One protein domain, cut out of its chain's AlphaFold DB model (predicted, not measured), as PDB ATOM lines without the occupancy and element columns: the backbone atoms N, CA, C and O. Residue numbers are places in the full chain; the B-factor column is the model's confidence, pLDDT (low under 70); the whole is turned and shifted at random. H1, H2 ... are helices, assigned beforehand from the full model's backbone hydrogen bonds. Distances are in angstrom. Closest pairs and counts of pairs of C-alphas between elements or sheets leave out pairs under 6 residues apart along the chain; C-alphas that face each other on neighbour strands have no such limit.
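AT A GLANCE: This is residues 4 to 121 of the 346 residues of an uncharacterized protein of Bacillus sp. AFS073361 (UniProt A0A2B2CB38). Three long helices make a slender up-and-down bundle, a rod in which H2 runs alongside both of the others, while H1 and H3 are shifted along the rod toward opposite ends and overlap only in part. The long link between H2 and H3, residues 61 to 96, winds over one side of the rod without a named element. The printed part has 118 residues, with three named helices in the order H1, H2, H3 and no named strand; its class is all helix. It is compact by its radius of gyration of the C-alphas, 15.2 A, and spans 55 by 26 by 23 A.

IN THESE COORDINATES: H1, residues 4 to 25, begins at C-alpha 4 (353.915, 293.879, 364.992) and is 30.5 A long from first to last C-alpha. H2, residues 35 to 60, is 37.1 A long and begins at C-alpha 35 (362.203, 269.458, 399.893). H3, residues 97 to 120, is 34.7 A long and ends at C-alpha 120 (363.625, 267.775, 412.406).

HOW THE PARTS SIT: H1 and H2 form a helical hairpin and touch, at a shallow tilt of 8 degrees, opposite ways; their closest C-alphas are those of Lys 7 and Val 60, 5.8 A apart. H2 and H3 form a second helical hairpin and touch, at a shallow tilt of 19 degrees, opposite ways; their closest C-alphas are those of Leu 38 and Leu 109, 5.6 A apart. H1 touches H3 with residues 18 to 25 alone, and H3 touches H1 with residues 98 to 105 alone. These two run the same way at a shallow tilt of 27 degrees, and their closest C-alphas, those of Tyr 25 and Leu 101, are 7.3 A apart. In H1, H2 and H3 every O i to N i+4 pair is within hydrogen-bond range.

THE WHOLE: The two C-alphas farthest apart, those of His 5 and Arg 121, are 56.4 A apart. The printed part has no cut. The link from H1 to H2 is short, with 9 residues, and the link from H2 to H3 is long, with 36. The mean pLDDT of the printed part is 86.5; residues 69 to 75, 84 and 86 are under 70.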
ATOM      1  N   ILE A   4     355.220 294.411 364.573       88.81
ATOM      2  CA  ILE A   4     353.915 293.879 364.992       88.81
ATOM      3  C   ILE A   4     353.792 292.374 364.712       88.81
ATOM      4  O   ILE A   4     353.339 291.628 365.574       88.81
ATOM      5  N   HIS A   5     354.229 291.904 363.538       90.75
ATOM      6  CA  HIS A   5     354.157 290.478 363.200       90.75
ATOM      7  C   HIS A   5     355.048 289.630 364.111       90.75
ATOM      8  O   HIS A   5     354.610 288.578 364.570       90.75
ATOM      9  N   LYS A   6     356.267 290.097 364.416       92.00
ATOM     10  CA  LYS A   6     357.162 289.397 365.353       92.00
ATOM     11  C   LYS A   6     356.519 289.250 366.730       92.00
ATOM     12  O   LYS A   6     356.569 288.174 367.312       92.00
ATOM     13  N   LYS A   7     355.882 290.315 367.224       91.75
ATOM     14  CA  LYS A   7     355.210 290.321 368.526       91.75
ATOM     15  C   LYS A   7     354.045 289.335 368.585       91.75
ATOM     16  O   LYS A   7     353.985 288.534 369.505       91.75
ATOM     17  N   VAL A   8     353.171 289.335 367.575       91.94
ATOM     18  CA  VAL A   8     352.025 288.407 367.512       91.94
ATOM     19  C   VAL A   8     352.484 286.945 367.507       91.94
ATOM     20  O   VAL A   8     351.901 286.121 368.210       91.94
ATOM     21  N   ILE A   9     353.538 286.629 366.749       93.12
ATOM     22  CA  ILE A   9     354.116 285.278 366.710       93.12
ATOM     23  C   ILE A   9     354.702 284.912 368.081       93.12
ATOM     24  O   ILE A   9     354.355 283.870 368.631       93.12
ATOM     25  N   ALA A  10     355.519 285.790 368.666       92.25
ATOM     26  CA  ALA A  10     356.158 285.545 369.957       92.25
ATOM     27  C   ALA A  10     355.146 285.397 371.107       92.25
ATOM     28  O   ALA A  10     355.318 284.535 371.966       92.25
ATOM     29  N   ASP A  11     354.070 286.189 371.115       90.69
ATOM     30  CA  ASP A  11     352.992 286.086 372.106       90.69
ATOM     31  C   ASP A  11     352.237 284.754 371.979       90.69
ATOM     32  O   ASP A  11     351.889 284.130 372.987       90.69
ATOM     33  N   ALA A  12     351.994 284.292 370.746       91.31
ATOM     34  CA  ALA A  12     351.364 283.000 370.493       91.31
ATOM     35  C   ALA A  12     352.259 281.839 370.957       91.31
ATOM     36  O   ALA A  12     351.780 280.949 371.663       91.31
ATOM     37  N   GLU A  13     353.554 281.878 370.636       92.94
ATOM     38  CA  GLU A  13     354.538 280.887 371.094       92.94
ATOM     39  C   GLU A  13     354.662 280.867 372.621       92.94
ATOM     40  O   GLU A  13     354.654 279.795 373.234       92.94
ATOM     41  N   LEU A  14     354.713 282.043 373.253       91.31
ATOM     42  CA  LEU A  14     354.764 282.178 374.706       91.31
ATOM     43  C   LEU A  14     353.527 281.547 375.355       91.31
ATOM     44  O   LEU A  14     353.652 280.806 376.325       91.31
ATOM     45  N   LYS A  15     352.336 281.787 374.798       90.81
ATOM     46  CA  LYS A  15     351.079 281.210 375.295       90.81
ATOM     47  C   LYS A  15     351.046 279.683 375.182       90.81
ATOM     48  O   LYS A  15     350.563 279.028 376.103       90.81
ATOM     49  N   VAL A  16     351.556 279.120 374.083       93.44
ATOM     50  CA  VAL A  16     351.653 277.661 373.896       93.44
ATOM     51  C   VAL A  16     352.588 277.056 374.942       93.44
ATOM     52  O   VAL A  16     352.166 276.183 375.698       93.44
ATOM     53  N   LYS A  17     353.804 277.594 375.087       93.44
ATOM     54  CA  LYS A  17     354.761 277.123 376.103       93.44
ATOM     55  C   LYS A  17     354.231 277.279 377.527       93.44
ATOM     56  O   LYS A  17     354.418 276.403 378.364       93.44
ATOM     57  N   MET A  18     353.513 278.365 377.819       92.94
ATOM     58  CA  MET A  18     352.869 278.543 379.123       92.94
ATOM     59  C   MET A  18     351.803 277.484 379.406       92.94
ATOM     60  O   MET A  18     351.632 277.095 380.561       92.94
ATOM     61  N   ALA A  19     351.093 276.992 378.388       92.12
ATOM     62  CA  ALA A  19     350.157 275.886 378.559       92.12
ATOM     63  C   ALA A  19     350.883 274.578 378.929       92.12
ATOM     64  O   ALA A  19     350.451 273.904 379.866       92.12
ATOM     65  N   GLU A  20     352.010 274.276 378.279       93.69
ATOM     66  CA  GLU A  20     352.858 273.105 378.571       93.69
ATOM     67  C   GLU A  20     353.465 273.174 379.983       93.69
ATOM     68  O   GLU A  20     353.395 272.224 380.770       93.69
ATOM     69  N   ILE A  21     354.007 274.337 380.356       94.12
ATOM     70  CA  ILE A  21     354.564 274.560 381.696       94.12
ATOM     71  C   ILE A  21     353.456 274.462 382.740       94.12
ATOM     72  O   ILE A  21     353.644 273.819 383.772       94.12
ATOM     73  N   LYS A  22     352.276 275.036 382.494       93.19
ATOM     74  CA  LYS A  22     351.134 274.892 383.405       93.19
ATOM     75  C   LYS A  22     350.751 273.424 383.598       93.19
ATOM     76  O   LYS A  22     350.384 273.050 384.708       93.19
ATOM     77  N   GLU A  23     350.819 272.588 382.569       92.94
ATOM     78  CA  GLU A  23     350.484 271.169 382.711       92.94
ATOM     79  C   GLU A  23     351.427 270.445 383.684       92.94
ATOM     80  O   GLU A  23     350.976 269.646 384.510       92.94
ATOM     81  N   SER A  24     352.713 270.803 383.648       92.56
ATOM     82  CA  SER A  24     353.768 270.202 384.474       92.56
ATOM     83  C   SER A  24     353.871 270.831 385.876       92.56
ATOM     84  O   SER A  24     354.063 270.128 386.874       92.56
ATOM     85  N   TYR A  25     353.710 272.154 385.976       93.56
ATOM     86  CA  TYR A  25     353.975 272.962 387.176       93.56
ATOM     87  C   TYR A  25     352.724 273.545 387.843       93.56
ATOM     88  O   TYR A  25     352.796 274.020 388.975       93.56
ATOM     89  N   GLY A  26     351.578 273.510 387.160       90.12
ATOM     90  CA  GLY A  26     350.296 274.031 387.645       90.12
ATOM     91  C   GLY A  26     349.547 273.079 388.575       90.12
ATOM     92  O   GLY A  26     348.622 273.499 389.264       90.12
ATOM     93  N   LYS A  27     349.942 271.801 388.610       92.50
ATOM     94  CA  LYS A  27     349.413 270.810 389.551       92.50
ATOM     95  C   LYS A  27     350.163 270.896 390.880       92.50
ATOM     96  O   LYS A  27     351.373 271.139 390.900       92.50
ATOM     97  N   ALA A  28     349.436 270.679 391.974       90.75
ATOM     98  CA  ALA A  28     350.049 270.530 393.286       90.75
ATOM     99  C   ALA A  28     351.013 269.327 393.265       90.75
ATOM    100  O   ALA A  28     350.663 268.290 392.689       90.75
ATOM    101  N   PRO A  29     352.220 269.458 393.839       92.19
ATOM    102  CA  PRO A  29     353.142 268.340 393.978       92.19
ATOM    103  C   PRO A  29     352.534 267.241 394.860       92.19
ATOM    104  O   PRO A  29     351.619 267.497 395.647       92.19
ATOM    105  N   GLY A  30     353.041 266.016 394.712       87.81
ATOM    106  CA  GLY A  30     352.617 264.889 395.536       87.81
ATOM    107  C   GLY A  30     352.942 265.113 397.014       87.81
ATOM    108  O   GLY A  30     353.840 265.878 397.364       87.81
ATOM    109  N   GLU A  31     352.218 264.437 397.904       79.12
ATOM    110  CA  GLU A  31     352.438 264.585 399.351       79.12
ATOM    111  C   GLU A  31     353.816 264.089 399.806       79.12
ATOM    112  O   GLU A  31     354.352 264.602 400.788       79.12
ATOM    113  N   ASP A  32     354.378 263.118 399.084       85.44
ATOM    114  CA  ASP A  32     355.677 262.509 399.382       85.44
ATOM    115  C   ASP A  32     356.845 263.232 398.694       85.44
ATOM    116  O   ASP A  32     357.990 262.804 398.820       85.44
ATOM    117  N   THR A  33     356.578 264.333 397.978       91.00
ATOM    118  CA  THR A  33     357.630 265.114 397.324       91.00
ATOM    119  C   THR A  33     358.539 265.753 398.373       91.00
ATOM    120  O   THR A  33     358.096 266.500 399.253       91.00
ATOM    121  N   THR A  34     359.828 265.452 398.273       93.12
ATOM    122  CA  THR A  34     360.859 265.932 399.194       93.12
ATOM    123  C   THR A  34     361.139 267.425 399.005       93.12
ATOM    124  O   THR A  34     360.787 268.030 397.989       93.12
ATOM    125  N   VAL A  35     361.788 268.048 399.995       93.69
ATOM    126  CA  VAL A  35     362.203 269.458 399.893       93.69
ATOM    127  C   VAL A  35     363.154 269.661 398.710       93.69
ATOM    128  O   VAL A  35     362.991 270.631 397.975       93.69
ATOM    129  N   ASP A  36     364.077 268.725 398.484       94.81
ATOM    130  CA  ASP A  36     365.055 268.795 397.393       94.81
ATOM    131  C   ASP A  36     364.382 268.672 396.020       94.81
ATOM    132  O   ASP A  36     364.702 269.421 395.098       94.81
ATOM    133  N   GLU A  37     363.384 267.795 395.885       95.25
ATOM    134  CA  GLU A  37     362.585 267.688 394.660       95.25
ATOM    135  C   GLU A  37     361.768 268.957 394.392       95.25
ATOM    136  O   GLU A  37     361.668 269.390 393.244       95.25
ATOM    137  N   LEU A  38     361.200 269.582 395.430       94.31
ATOM    138  CA  LEU A  38     360.488 270.858 395.293       94.31
ATOM    139  C   LEU A  38     361.429 272.007 394.937       94.31
ATOM    140  O   LEU A  38     361.055 272.861 394.133       94.31
ATOM    141  N   GLN A  39     362.637 272.014 395.501       94.50
ATOM    142  CA  GLN A  39     363.677 272.982 395.176       94.50
ATOM    143  C   GLN A  39     364.092 272.829 393.710       94.50
ATOM    144  O   GLN A  39     364.000 273.785 392.947       94.50
ATOM    145  N   MET A  40     364.415 271.608 393.279       95.12
ATOM    146  CA  MET A  40     364.751 271.301 391.887       95.12
ATOM    147  C   MET A  40     363.604 271.650 390.932       95.12
ATOM    148  O   MET A  40     363.836 272.239 389.874       95.12
ATOM    149  N   ARG A  41     362.354 271.337 391.300       93.88
ATOM    150  CA  ARG A  41     361.154 271.718 390.539       93.88
ATOM    151  C   ARG A  41     361.054 273.236 390.394       93.88
ATOM    152  O   ARG A  41     360.797 273.718 389.293       93.88
ATOM    153  N   PHE A  42     361.251 273.984 391.477       93.31
ATOM    154  CA  PHE A  42     361.208 275.445 391.467       93.31
ATOM    155  C   PHE A  42     362.347 276.051 390.637       93.31
ATOM    156  O   PHE A  42     362.094 276.925 389.809       93.31
ATOM    157  N   ASP A  43     363.573 275.549 390.786       92.38
ATOM    158  CA  ASP A  43     364.744 276.032 390.049       92.38
ATOM    159  C   ASP A  43     364.630 275.745 388.549       92.38
ATOM    160  O   ASP A  43     364.927 276.614 387.723       92.38
ATOM    161  N   THR A  44     364.126 274.560 388.188       94.38
ATOM    162  CA  THR A  44     363.861 274.186 386.793       94.38
ATOM    163  C   THR A  44     362.792 275.093 386.190       94.38
ATOM    164  O   THR A  44     362.996 275.643 385.106       94.38
ATOM    165  N   LEU A  45     361.678 275.310 386.899       93.62
ATOM    166  CA  LEU A  45     360.622 276.233 386.479       93.62
ATOM    167  C   LEU A  45     361.160 277.656 386.294       93.62
ATOM    168  O   LEU A  45     360.905 278.277 385.264       93.62
ATOM    169  N   SER A  46     361.917 278.165 387.268       91.25
ATOM    170  CA  SER A  46     362.488 279.510 387.208       91.25
ATOM    171  C   SER A  46     363.427 279.668 386.019       91.25
ATOM    172  O   SER A  46     363.322 280.664 385.314       91.25
ATOM    173  N   THR A  47     364.307 278.696 385.776       91.62
ATOM    174  CA  THR A  47     365.261 278.738 384.656       91.62
ATOM    175  C   THR A  47     364.534 278.650 383.314       91.62
ATOM    176  O   THR A  47     364.767 279.466 382.431       91.62
ATOM    177  N   THR A  48     363.558 277.743 383.191       92.81
ATOM    178  CA  THR A  48     362.760 277.591 381.961       92.81
ATOM    179  C   THR A  48     362.013 278.878 381.613       92.81
ATOM    180  O   THR A  48     361.996 279.308 380.459       92.81
ATOM    181  N   LEU A  49     361.391 279.511 382.610       91.62
ATOM    182  CA  LEU A  49     360.686 280.774 382.413       91.62
ATOM    183  C   LEU A  49     361.653 281.911 382.066       91.62
ATOM    184  O   LEU A  49     361.308 282.768 381.258       91.62
ATOM    185  N   GLU A  50     362.858 281.916 382.636       90.56
ATOM    186  CA  GLU A  50     363.860 282.954 382.388       90.56
ATOM    187  C   GLU A  50     364.362 282.852 380.950       90.56
ATOM    188  O   GLU A  50     364.304 283.835 380.213       90.56
ATOM    189  N   ASP A  51     364.720 281.647 380.507       92.12
ATOM    190  CA  ASP A  51     365.140 281.371 379.133       92.12
ATOM    191  C   ASP A  51     364.053 281.755 378.118       92.12
ATOM    192  O   ASP A  51     364.338 282.337 377.065       92.12
ATOM    193  N   MET A  52     362.783 281.485 378.439       91.62
ATOM    194  CA  MET A  52     361.649 281.893 377.607       91.62
ATOM    195  C   MET A  52     361.525 283.413 377.488       91.62
ATOM    196  O   MET A  52     361.289 283.923 376.391       91.62
ATOM    197  N   LEU A  53     361.694 284.135 378.594       90.81
ATOM    198  CA  LEU A  53     361.608 285.593 378.628       90.81
ATOM    199  C   LEU A  53     362.806 286.253 377.937       90.81
ATOM    200  O   LEU A  53     362.616 287.185 377.155       90.81
ATOM    201  N   VAL A  54     364.019 285.736 378.148       91.56
ATOM    202  CA  VAL A  54     365.230 286.157 377.426       91.56
ATOM    203  C   VAL A  54     365.042 285.957 375.923       91.56
ATOM    204  O   VAL A  54     365.311 286.869 375.138       91.56
ATOM    205  N   GLY A  55     364.538 284.787 375.513       92.88
ATOM    206  CA  GLY A  55     364.243 284.477 374.115       92.88
ATOM    207  C   GLY A  55     363.219 285.437 373.506       92.88
ATOM    208  O   GLY A  55     363.453 285.971 372.420       92.88
ATOM    209  N   TYR A  56     362.134 285.719 374.234       93.19
ATOM    210  CA  TYR A  56     361.112 286.683 373.824       93.19
ATOM    211  C   TYR A  56     361.706 288.081 373.617       93.19
ATOM    212  O   TYR A  56     361.559 288.664 372.540       93.19
ATOM    213  N   VAL A  57     362.431 288.605 374.613       92.88
ATOM    214  CA  VAL A  57     363.031 289.949 374.559       92.88
ATOM    215  C   VAL A  57     364.048 290.047 373.426       92.88
ATOM    216  O   VAL A  57     364.059 291.039 372.702       92.88
ATOM    217  N   LYS A  58     364.868 289.012 373.212       94.62
ATOM    218  CA  LYS A  58     365.845 288.977 372.114       94.62
ATOM    219  C   LYS A  58     365.178 288.978 370.735       94.62
ATOM    220  O   LYS A  58     365.714 289.573 369.802       94.62
ATOM    221  N   TYR A  59     364.033 288.310 370.589       93.75
ATOM    222  CA  TYR A  59     363.327 288.201 369.310       93.75
ATOM    223  C   TYR A  59     362.492 289.446 368.974       93.75
ATOM    224  O   TYR A  59     362.531 289.934 367.837       93.75
ATOM    225  N   VAL A  60     361.749 289.961 369.959       93.81
ATOM    226  CA  VAL A  60     360.829 291.101 369.802       93.81
ATOM    227  C   VAL A  60     361.555 292.442 369.960       93.81
ATOM    228  O   VAL A  60     361.217 293.396 369.266       93.81
ATOM    229  N   GLY A  61     362.570 292.513 370.826       92.56
ATOM    230  CA  GLY A  61     363.261 293.751 371.206       92.56
ATOM    231  C   GLY A  61     362.580 294.527 372.341       92.56
ATOM    232  O   GLY A  61     363.052 295.593 372.721       92.56
ATOM    233  N   GLU A  62     361.486 293.998 372.896       90.31
ATOM    234  CA  GLU A  62     360.695 294.608 373.970       90.31
ATOM    235  C   GLU A  62     360.371 293.576 375.059       90.31
ATOM    236  O   GLU A  62     360.399 292.367 374.827       90.31
ATOM    237  N   ARG A  63     360.025 294.056 376.260       87.81
ATOM    238  CA  ARG A  63     359.546 293.199 377.355       87.81
ATOM    239  C   ARG A  63     358.100 292.752 377.109       87.81
ATOM    240  O   ARG A  63     357.322 293.539 376.562       87.81
ATOM    241  N   PRO A  64     357.705 291.550 377.568       85.06
ATOM    242  CA  PRO A  64     356.308 291.136 377.545       85.06
ATOM    243  C   PRO A  64     355.422 292.139 378.285       85.06
ATOM    244  O   PRO A  64     355.813 292.734 379.298       85.06
ATOM    245  N   SER A  65     354.212 292.345 377.781       81.06
ATOM    246  CA  SER A  65     353.263 293.256 378.412       81.06
ATOM    247  C   SER A  65     352.718 292.657 379.709       81.06
ATOM    248  O   SER A  65     352.310 291.499 379.723       81.06
ATOM    249  N   ARG A  66     352.619 293.485 380.756       79.62
ATOM    250  CA  ARG A  66     351.948 293.153 382.024       79.62
ATOM    251  C   ARG A  66     352.575 291.991 382.795       79.62
ATOM    252  O   ARG A  66     351.881 291.131 383.329       79.62
ATOM    253  N   MET A  67     353.895 291.997 382.898       78.12
ATOM    254  CA  MET A  67     354.592 291.114 383.813       78.12
ATOM    255  C   MET A  67     354.669 291.720 385.214       78.12
ATOM    256  O   MET A  67     355.042 292.878 385.404       78.12
ATOM    257  N   ARG A  68     354.334 290.902 386.201       74.94
ATOM    258  CA  ARG A  68     354.371 291.238 387.620       74.94
ATOM    259  C   ARG A  68     355.790 291.169 388.203       74.94
ATOM    260  O   ARG A  68     356.581 290.316 387.807       74.94
ATOM    261  N   THR A  69     356.067 292.009 389.202       65.19
ATOM    262  CA  THR A  69     357.244 291.894 390.082       65.19
ATOM    263  C   THR A  69     357.122 290.668 390.979       65.19
ATOM    264  O   THR A  69     356.163 290.547 391.737       65.19
ATOM    265  N   ILE A  70     358.076 289.741 390.878       62.59
ATOM    266  CA  ILE A  70     358.106 288.539 391.719       62.59
ATOM    267  C   ILE A  70     359.130 288.749 392.833       62.59
ATOM    268  O   ILE A  70     360.321 288.493 392.646       62.59
ATOM    269  N   ASP A  71     358.656 289.174 394.001       57.59
ATOM    270  CA  ASP A  71     359.515 289.483 395.151       57.59
ATOM    271  C   ASP A  71     360.224 288.246 395.730       57.59
ATOM    272  O   ASP A  71     361.298 288.361 396.315       57.59
ATOM    273  N   LYS A  72     359.662 287.043 395.550       59.41
ATOM    274  CA  LYS A  72     360.207 285.808 396.144       59.41
ATOM    275  C   LYS A  72     361.268 285.103 395.296       59.41
ATOM    276  O   LYS A  72     362.040 284.324 395.844       59.41
ATOM    277  N   ALA A  73     361.300 285.336 393.981       55.72
ATOM    278  CA  ALA A  73     362.157 284.583 393.058       55.72
ATOM    279  C   ALA A  73     363.375 285.371 392.555       55.72
ATOM    280  O   ALA A  73     364.324 284.750 392.085       55.72
ATOM    281  N   GLY A  74     363.369 286.710 392.635       61.69
ATOM    282  CA  GLY A  74     364.485 287.603 392.273       61.69
ATOM    283  C   GLY A  74     364.858 287.634 390.780       61.69
ATOM    284  O   GLY A  74     364.933 288.705 390.187       61.69
ATOM    285  N   LYS A  75     365.019 286.471 390.141       67.88
ATOM    286  CA  LYS A  75     365.447 286.273 388.745       67.88
ATOM    287  C   LYS A  75     364.512 286.911 387.710       67.88
ATOM    288  O   LYS A  75     364.951 287.311 386.642       67.88
ATOM    289  N   MET A  76     363.232 287.075 388.047       71.12
ATOM    290  CA  MET A  76     362.226 287.674 387.156       71.12
ATOM    291  C   MET A  76     362.029 289.179 387.359       71.12
ATOM    292  O   MET A  76     361.361 289.825 386.551       71.12
ATOM    293  N   ALA A  77     362.620 289.755 388.410       75.69
ATOM    294  CA  ALA A  77     362.497 291.179 388.714       75.69
ATOM    295  C   ALA A  77     362.893 292.106 387.543       75.69
ATOM    296  O   ALA A  77     362.198 293.103 387.339       75.69
ATOM    297  N   PRO A  78     363.914 291.796 386.709       78.00
ATOM    298  CA  PRO A  78     364.288 292.656 385.585       78.00
ATOM    299  C   PRO A  78     363.208 292.810 384.511       78.00
ATOM    300  O   PRO A  78     363.249 293.772 383.745       78.00
ATOM    301  N   TYR A  79     362.260 291.876 384.421       76.94
ATOM    302  CA  TYR A  79     361.247 291.868 383.368       76.94
ATOM    303  C   TYR A  79     359.880 292.388 383.827       76.94
ATOM    304  O   TYR A  79     359.015 292.653 382.989       76.94
ATOM    305  N   ALA A  80     359.706 292.582 385.133       78.00
ATOM    306  CA  ALA A  80     358.504 293.138 385.724       78.00
ATOM    307  C   ALA A  80     358.242 294.578 385.250       78.00
ATOM    308  O   ALA A  80     359.156 295.402 385.157       78.00
ATOM    309  N   ASN A  81     356.984 294.879 384.932       79.44
ATOM    310  CA  ASN A  81     356.543 296.194 384.459       79.44
ATOM    311  C   ASN A  81     355.146 296.607 384.960       79.44
ATOM    312  O   ASN A  81     354.678 297.684 384.594       79.44
ATOM    313  N   VAL A  82     354.477 295.787 385.781       79.25
ATOM    314  CA  VAL A  82     353.164 296.089 386.374       79.25
ATOM    315  C   VAL A  82     353.127 295.705 387.856       79.25
ATOM    316  O   VAL A  82     353.707 294.703 388.268       79.25
ATOM    317  N   GLU A  83     352.418 296.515 388.647       73.38
ATOM    318  CA  GLU A  83     352.149 296.279 390.070       73.38
ATOM    319  C   GLU A  83     351.374 294.971 390.313       73.38
ATOM    320  O   GLU A  83     350.472 294.607 389.554       73.38
ATOM    321  N   ASP A  84     351.694 294.302 391.422       69.62
ATOM    322  CA  ASP A  84     351.179 292.983 391.817       69.62
ATOM    323  C   ASP A  84     349.639 292.878 391.763       69.62
ATOM    324  O   ASP A  84     349.072 291.986 391.119       69.62
ATOM    325  N   GLU A  85     348.943 293.853 392.354       71.56
ATOM    326  CA  GLU A  85     347.487 293.824 392.545       71.56
ATOM    327  C   GLU A  85     346.691 293.683 391.240       71.56
ATOM    328  O   GLU A  85     345.603 293.100 391.230       71.56
ATOM    329  N   LYS A  86     347.240 294.168 390.120       68.25
ATOM    330  CA  LYS A  86     346.562 294.182 388.815       68.25
ATOM    331  C   LYS A  86     346.611 292.833 388.095       68.25
ATOM    332  O   LYS A  86     345.781 292.592 387.222       68.25
ATOM    333  N   VAL A  87     347.554 291.956 388.450       72.31
ATOM    334  CA  VAL A  87     347.883 290.742 387.671       72.31
ATOM    335  C   VAL A  87     347.706 289.450 388.486       72.31
ATOM    336  O   VAL A  87     347.701 288.342 387.950       72.31
ATOM    337  N   ARG A  88     347.437 289.567 389.790       73.31
ATOM    338  CA  ARG A  88     347.268 288.431 390.713       73.31
ATOM    339  C   ARG A  88     346.181 287.418 390.316       73.31
ATOM    340  O   ARG A  88     346.244 286.262 390.720       73.31
ATOM    341  N   LYS A  89     345.177 287.829 389.532       80.19
ATOM    342  CA  LYS A  89     344.081 286.960 389.046       80.19
ATOM    343  C   LYS A  89     344.269 286.468 387.606       80.19
ATOM    344  O   LYS A  89     343.359 285.852 387.055       80.19
ATOM    345  N   ALA A  90     345.413 286.751 386.985       82.25
ATOM    346  CA  ALA A  90     345.658 286.354 385.610       82.25
ATOM    347  C   ALA A  90     345.680 284.821 385.458       82.25
ATOM    348  O   ALA A  90     346.264 284.125 386.301       82.25
ATOM    349  N   PRO A  91     345.081 284.267 384.386       84.94
ATOM    350  CA  PRO A  91     345.109 282.833 384.140       84.94
ATOM    351  C   PRO A  91     346.545 282.321 383.974       84.94
ATOM    352  O   PRO A  91     347.338 282.918 383.250       84.94
ATOM    353  N   LEU A  92     346.858 281.158 384.556       84.81
ATOM    354  CA  LEU A  92     348.202 280.549 384.507       84.81
ATOM    355  C   LEU A  92     348.709 280.223 383.086       84.81
ATOM    356  O   LEU A  92     349.886 279.953 382.909       84.81
ATOM    357  N   THR A  93     347.832 280.216 382.079       84.81
ATOM    358  CA  THR A  93     348.187 280.002 380.664       84.81
ATOM    359  C   THR A  93     348.640 281.276 379.948       84.81
ATOM    360  O   THR A  93     348.972 281.233 378.766       84.81
ATOM    361  N   THR A  94     348.587 282.426 380.616       84.06
ATOM    362  CA  THR A  94     348.930 283.728 380.033       84.06
ATOM    363  C   THR A  94     350.314 284.179 380.488       84.06
ATOM    364  O   THR A  94     350.804 283.730 381.521       84.06
ATOM    365  N   GLN A  95     350.924 285.112 379.750       81.38
ATOM    366  CA  GLN A  95     352.185 285.760 380.145       81.38
ATOM    367  C   GLN A  95     352.096 286.421 381.532       81.38
ATOM    368  O   GLN A  95     353.023 286.360 382.332       81.38
ATOM    369  N   GLU A  96     350.931 286.983 381.845       81.19
ATOM    370  CA  GLU A  96     350.585 287.577 383.134       81.19
ATOM    371  C   GLU A  96     350.584 286.521 384.266       81.19
ATOM    372  O   GLU A  96     350.927 286.808 385.413       81.19
ATOM    373  N   GLY A  97     350.260 285.266 383.934       82.31
ATOM    374  CA  GLY A  97     350.223 284.125 384.849       82.31
ATOM    375  C   GLY A  97     351.587 283.527 385.212       82.31
ATOM    376  O   GLY A  97     351.639 282.695 386.118       82.31
ATOM    377  N   ILE A  98     352.680 283.957 384.563       85.31
ATOM    378  CA  ILE A  98     354.058 283.515 384.860       85.31
ATOM    379  C   ILE A  98     354.387 283.728 386.341       85.31
ATOM    380  O   ILE A  98     354.848 282.808 387.020       85.31
ATOM    381  N   GLY A  99     354.083 284.921 386.862       81.00
ATOM    382  CA  GLY A  99     354.338 285.256 388.263       81.00
ATOM    383  C   GLY A  99     353.529 284.407 389.237       81.00
ATOM    384  O   GLY A  99     354.064 283.910 390.222       81.00
ATOM    385  N   ASN A 100     352.258 284.160 388.916       84.06
ATOM    386  CA  ASN A 100     351.367 283.358 389.756       84.06
ATOM    387  C   ASN A 100     351.833 281.895 389.837       84.06
ATOM    388  O   ASN A 100     351.725 281.265 390.889       84.06
ATOM    389  N   LEU A 101     352.376 281.355 388.742       88.56
ATOM    390  CA  LEU A 101     352.886 279.987 388.700       88.56
ATOM    391  C   LEU A 101     354.158 279.813 389.541       88.56
ATOM    392  O   LEU A 101     354.297 278.808 390.247       88.56
ATOM    393  N   LEU A 102     355.062 280.794 389.485       87.75
ATOM    394  CA  LEU A 102     356.268 280.827 390.312       87.75
ATOM    395  C   LEU A 102     355.935 280.990 391.790       87.75
ATOM    396  O   LEU A 102     356.434 280.213 392.599       87.75
ATOM    397  N   ASP A 103     355.051 281.925 392.138       85.12
ATOM    398  CA  ASP A 103     354.608 282.125 393.521       85.12
ATOM    399  C   ASP A 103     353.982 280.860 394.103       85.12
ATOM    400  O   ASP A 103     354.310 280.467 395.221       85.12
ATOM    401  N   MET A 104     353.125 280.184 393.335       88.50
ATOM    402  CA  MET A 104     352.505 278.937 393.772       88.50
ATOM    403  C   MET A 104     353.556 277.857 394.078       88.50
ATOM    404  O   MET A 104     353.475 277.196 395.112       88.50
ATOM    405  N   ASN A 105     354.559 277.682 393.211       91.75
ATOM    406  CA  ASN A 105     355.618 276.694 393.442       91.75
ATOM    407  C   ASN A 105     356.571 277.113 394.576       91.75
ATOM    408  O   ASN A 105     356.973 276.260 395.370       91.75
ATOM    409  N   ALA A 106     356.857 278.409 394.722       88.31
ATOM    410  CA  ALA A 106     357.600 278.944 395.860       88.31
ATOM    411  C   ALA A 106     356.859 278.699 397.182       88.31
ATOM    412  O   ALA A 106     357.470 278.323 398.177       88.31
ATOM    413  N   GLU A 107     355.534 278.865 397.213       87.88
ATOM    414  CA  GLU A 107     354.726 278.563 398.396       87.88
ATOM    415  C   GLU A 107     354.783 277.082 398.779       87.88
ATOM    416  O   GLU A 107     354.907 276.778 399.968       87.88
ATOM    417  N   TYR A 108     354.734 276.163 397.807       91.06
ATOM    418  CA  TYR A 108     354.909 274.733 398.085       91.06
ATOM    419  C   TYR A 108     356.275 274.445 398.713       91.06
ATOM    420  O   TYR A 108     356.344 273.744 399.726       91.06
ATOM    421  N   LEU A 109     357.340 275.027 398.159       91.19
ATOM    422  CA  LEU A 109     358.699 274.892 398.673       91.19
ATOM    423  C   LEU A 109     358.835 275.454 400.097       91.19
ATOM    424  O   LEU A 109     359.280 274.738 400.990       91.19
ATOM    425  N   ILE A 110     358.386 276.690 400.340       89.69
ATOM    426  CA  ILE A 110     358.460 277.344 401.659       89.69
ATOM    427  C   ILE A 110     357.698 276.530 402.712       89.69
ATOM    428  O   ILE A 110     358.200 276.306 403.816       89.69
ATOM    429  N   ARG A 111     356.494 276.044 402.381       89.00
ATOM    430  CA  ARG A 111     355.727 275.177 403.290       89.00
ATOM    431  C   ARG A 111     356.463 273.871 403.564       89.00
ATOM    432  O   ARG A 111     356.518 273.436 404.711       89.00
ATOM    433  N   ALA A 112     357.054 273.242 402.550       91.06
ATOM    434  CA  ALA A 112     357.832 272.020 402.731       91.06
ATOM    435  C   ALA A 112     359.079 272.234 403.602       91.06
ATOM    436  O   ALA A 112     359.304 271.446 404.518       91.06
ATOM    437  N   GLN A 113     359.819 273.323 403.386       91.44
ATOM    438  CA  GLN A 113     360.968 273.709 404.207       91.44
ATOM    439  C   GLN A 113     360.562 273.917 405.669       91.44
ATOM    440  O   GLN A 113     361.133 273.285 406.552       91.44
ATOM    441  N   LYS A 114     359.513 274.708 405.926       90.31
ATOM    442  CA  LYS A 114     359.004 274.961 407.283       90.31
ATOM    443  C   LYS A 114     358.522 273.680 407.974       90.31
ATOM    444  O   LYS A 114     358.779 273.480 409.158       90.31
ATOM    445  N   ARG A 115     357.848 272.780 407.247       89.38
ATOM    446  CA  ARG A 115     357.455 271.458 407.772       89.38
ATOM    447  C   ARG A 115     358.675 270.627 408.151       89.38
ATOM    448  O   ARG A 115     358.686 270.044 409.232       89.38
ATOM    449  N   ASN A 116     359.684 270.581 407.284       91.25
ATOM    450  CA  ASN A 116     360.903 269.824 407.543       91.25
ATOM    451  C   ASN A 116     361.669 270.394 408.743       91.25
ATOM    452  O   ASN A 116     362.076 269.636 409.619       91.25
ATOM    453  N   GLU A 117     361.781 271.719 408.835       92.62
ATOM    454  CA  GLU A 117     362.377 272.417 409.976       92.62
ATOM    455  C   GLU A 117     361.672 272.041 411.286       92.62
ATOM    456  O   GLU A 117     362.321 271.613 412.231       92.62
ATOM    457  N   ILE A 118     360.337 272.117 411.337       92.25
ATOM    458  CA  ILE A 118     359.561 271.750 412.534       92.25
ATOM    459  C   ILE A 118     359.729 270.262 412.871       92.25
ATOM    460  O   ILE A 118     359.875 269.908 414.042       92.25
ATOM    461  N   LYS A 119     359.703 269.383 411.863       91.94
ATOM    462  CA  LYS A 119     359.803 267.930 412.049       91.94
ATOM    463  C   LYS A 119     361.158 267.513 412.620       91.94
ATOM    464  O   LYS A 119     361.194 266.730 413.570       91.94
ATOM    465  N   THR A 120     362.227 268.074 412.060       93.56
ATOM    466  CA  THR A 120     363.625 267.775 412.406       93.56
ATOM    467  C   THR A 120     364.175 268.677 413.511       93.56
ATOM    468  O   THR A 120     365.325 268.516 413.926       93.56
ATOM    469  N   ARG A 121     363.358 269.606 414.033       94.62
ATOM    470  CA  ARG A 121     363.761 270.557 415.068       94.62
ATOM    471  C   ARG A 121     364.424 269.832 416.248       94.62
ATOM    472  O   ARG A 121     363.835 268.885 416.791       94.62
TER     473      ARG A 121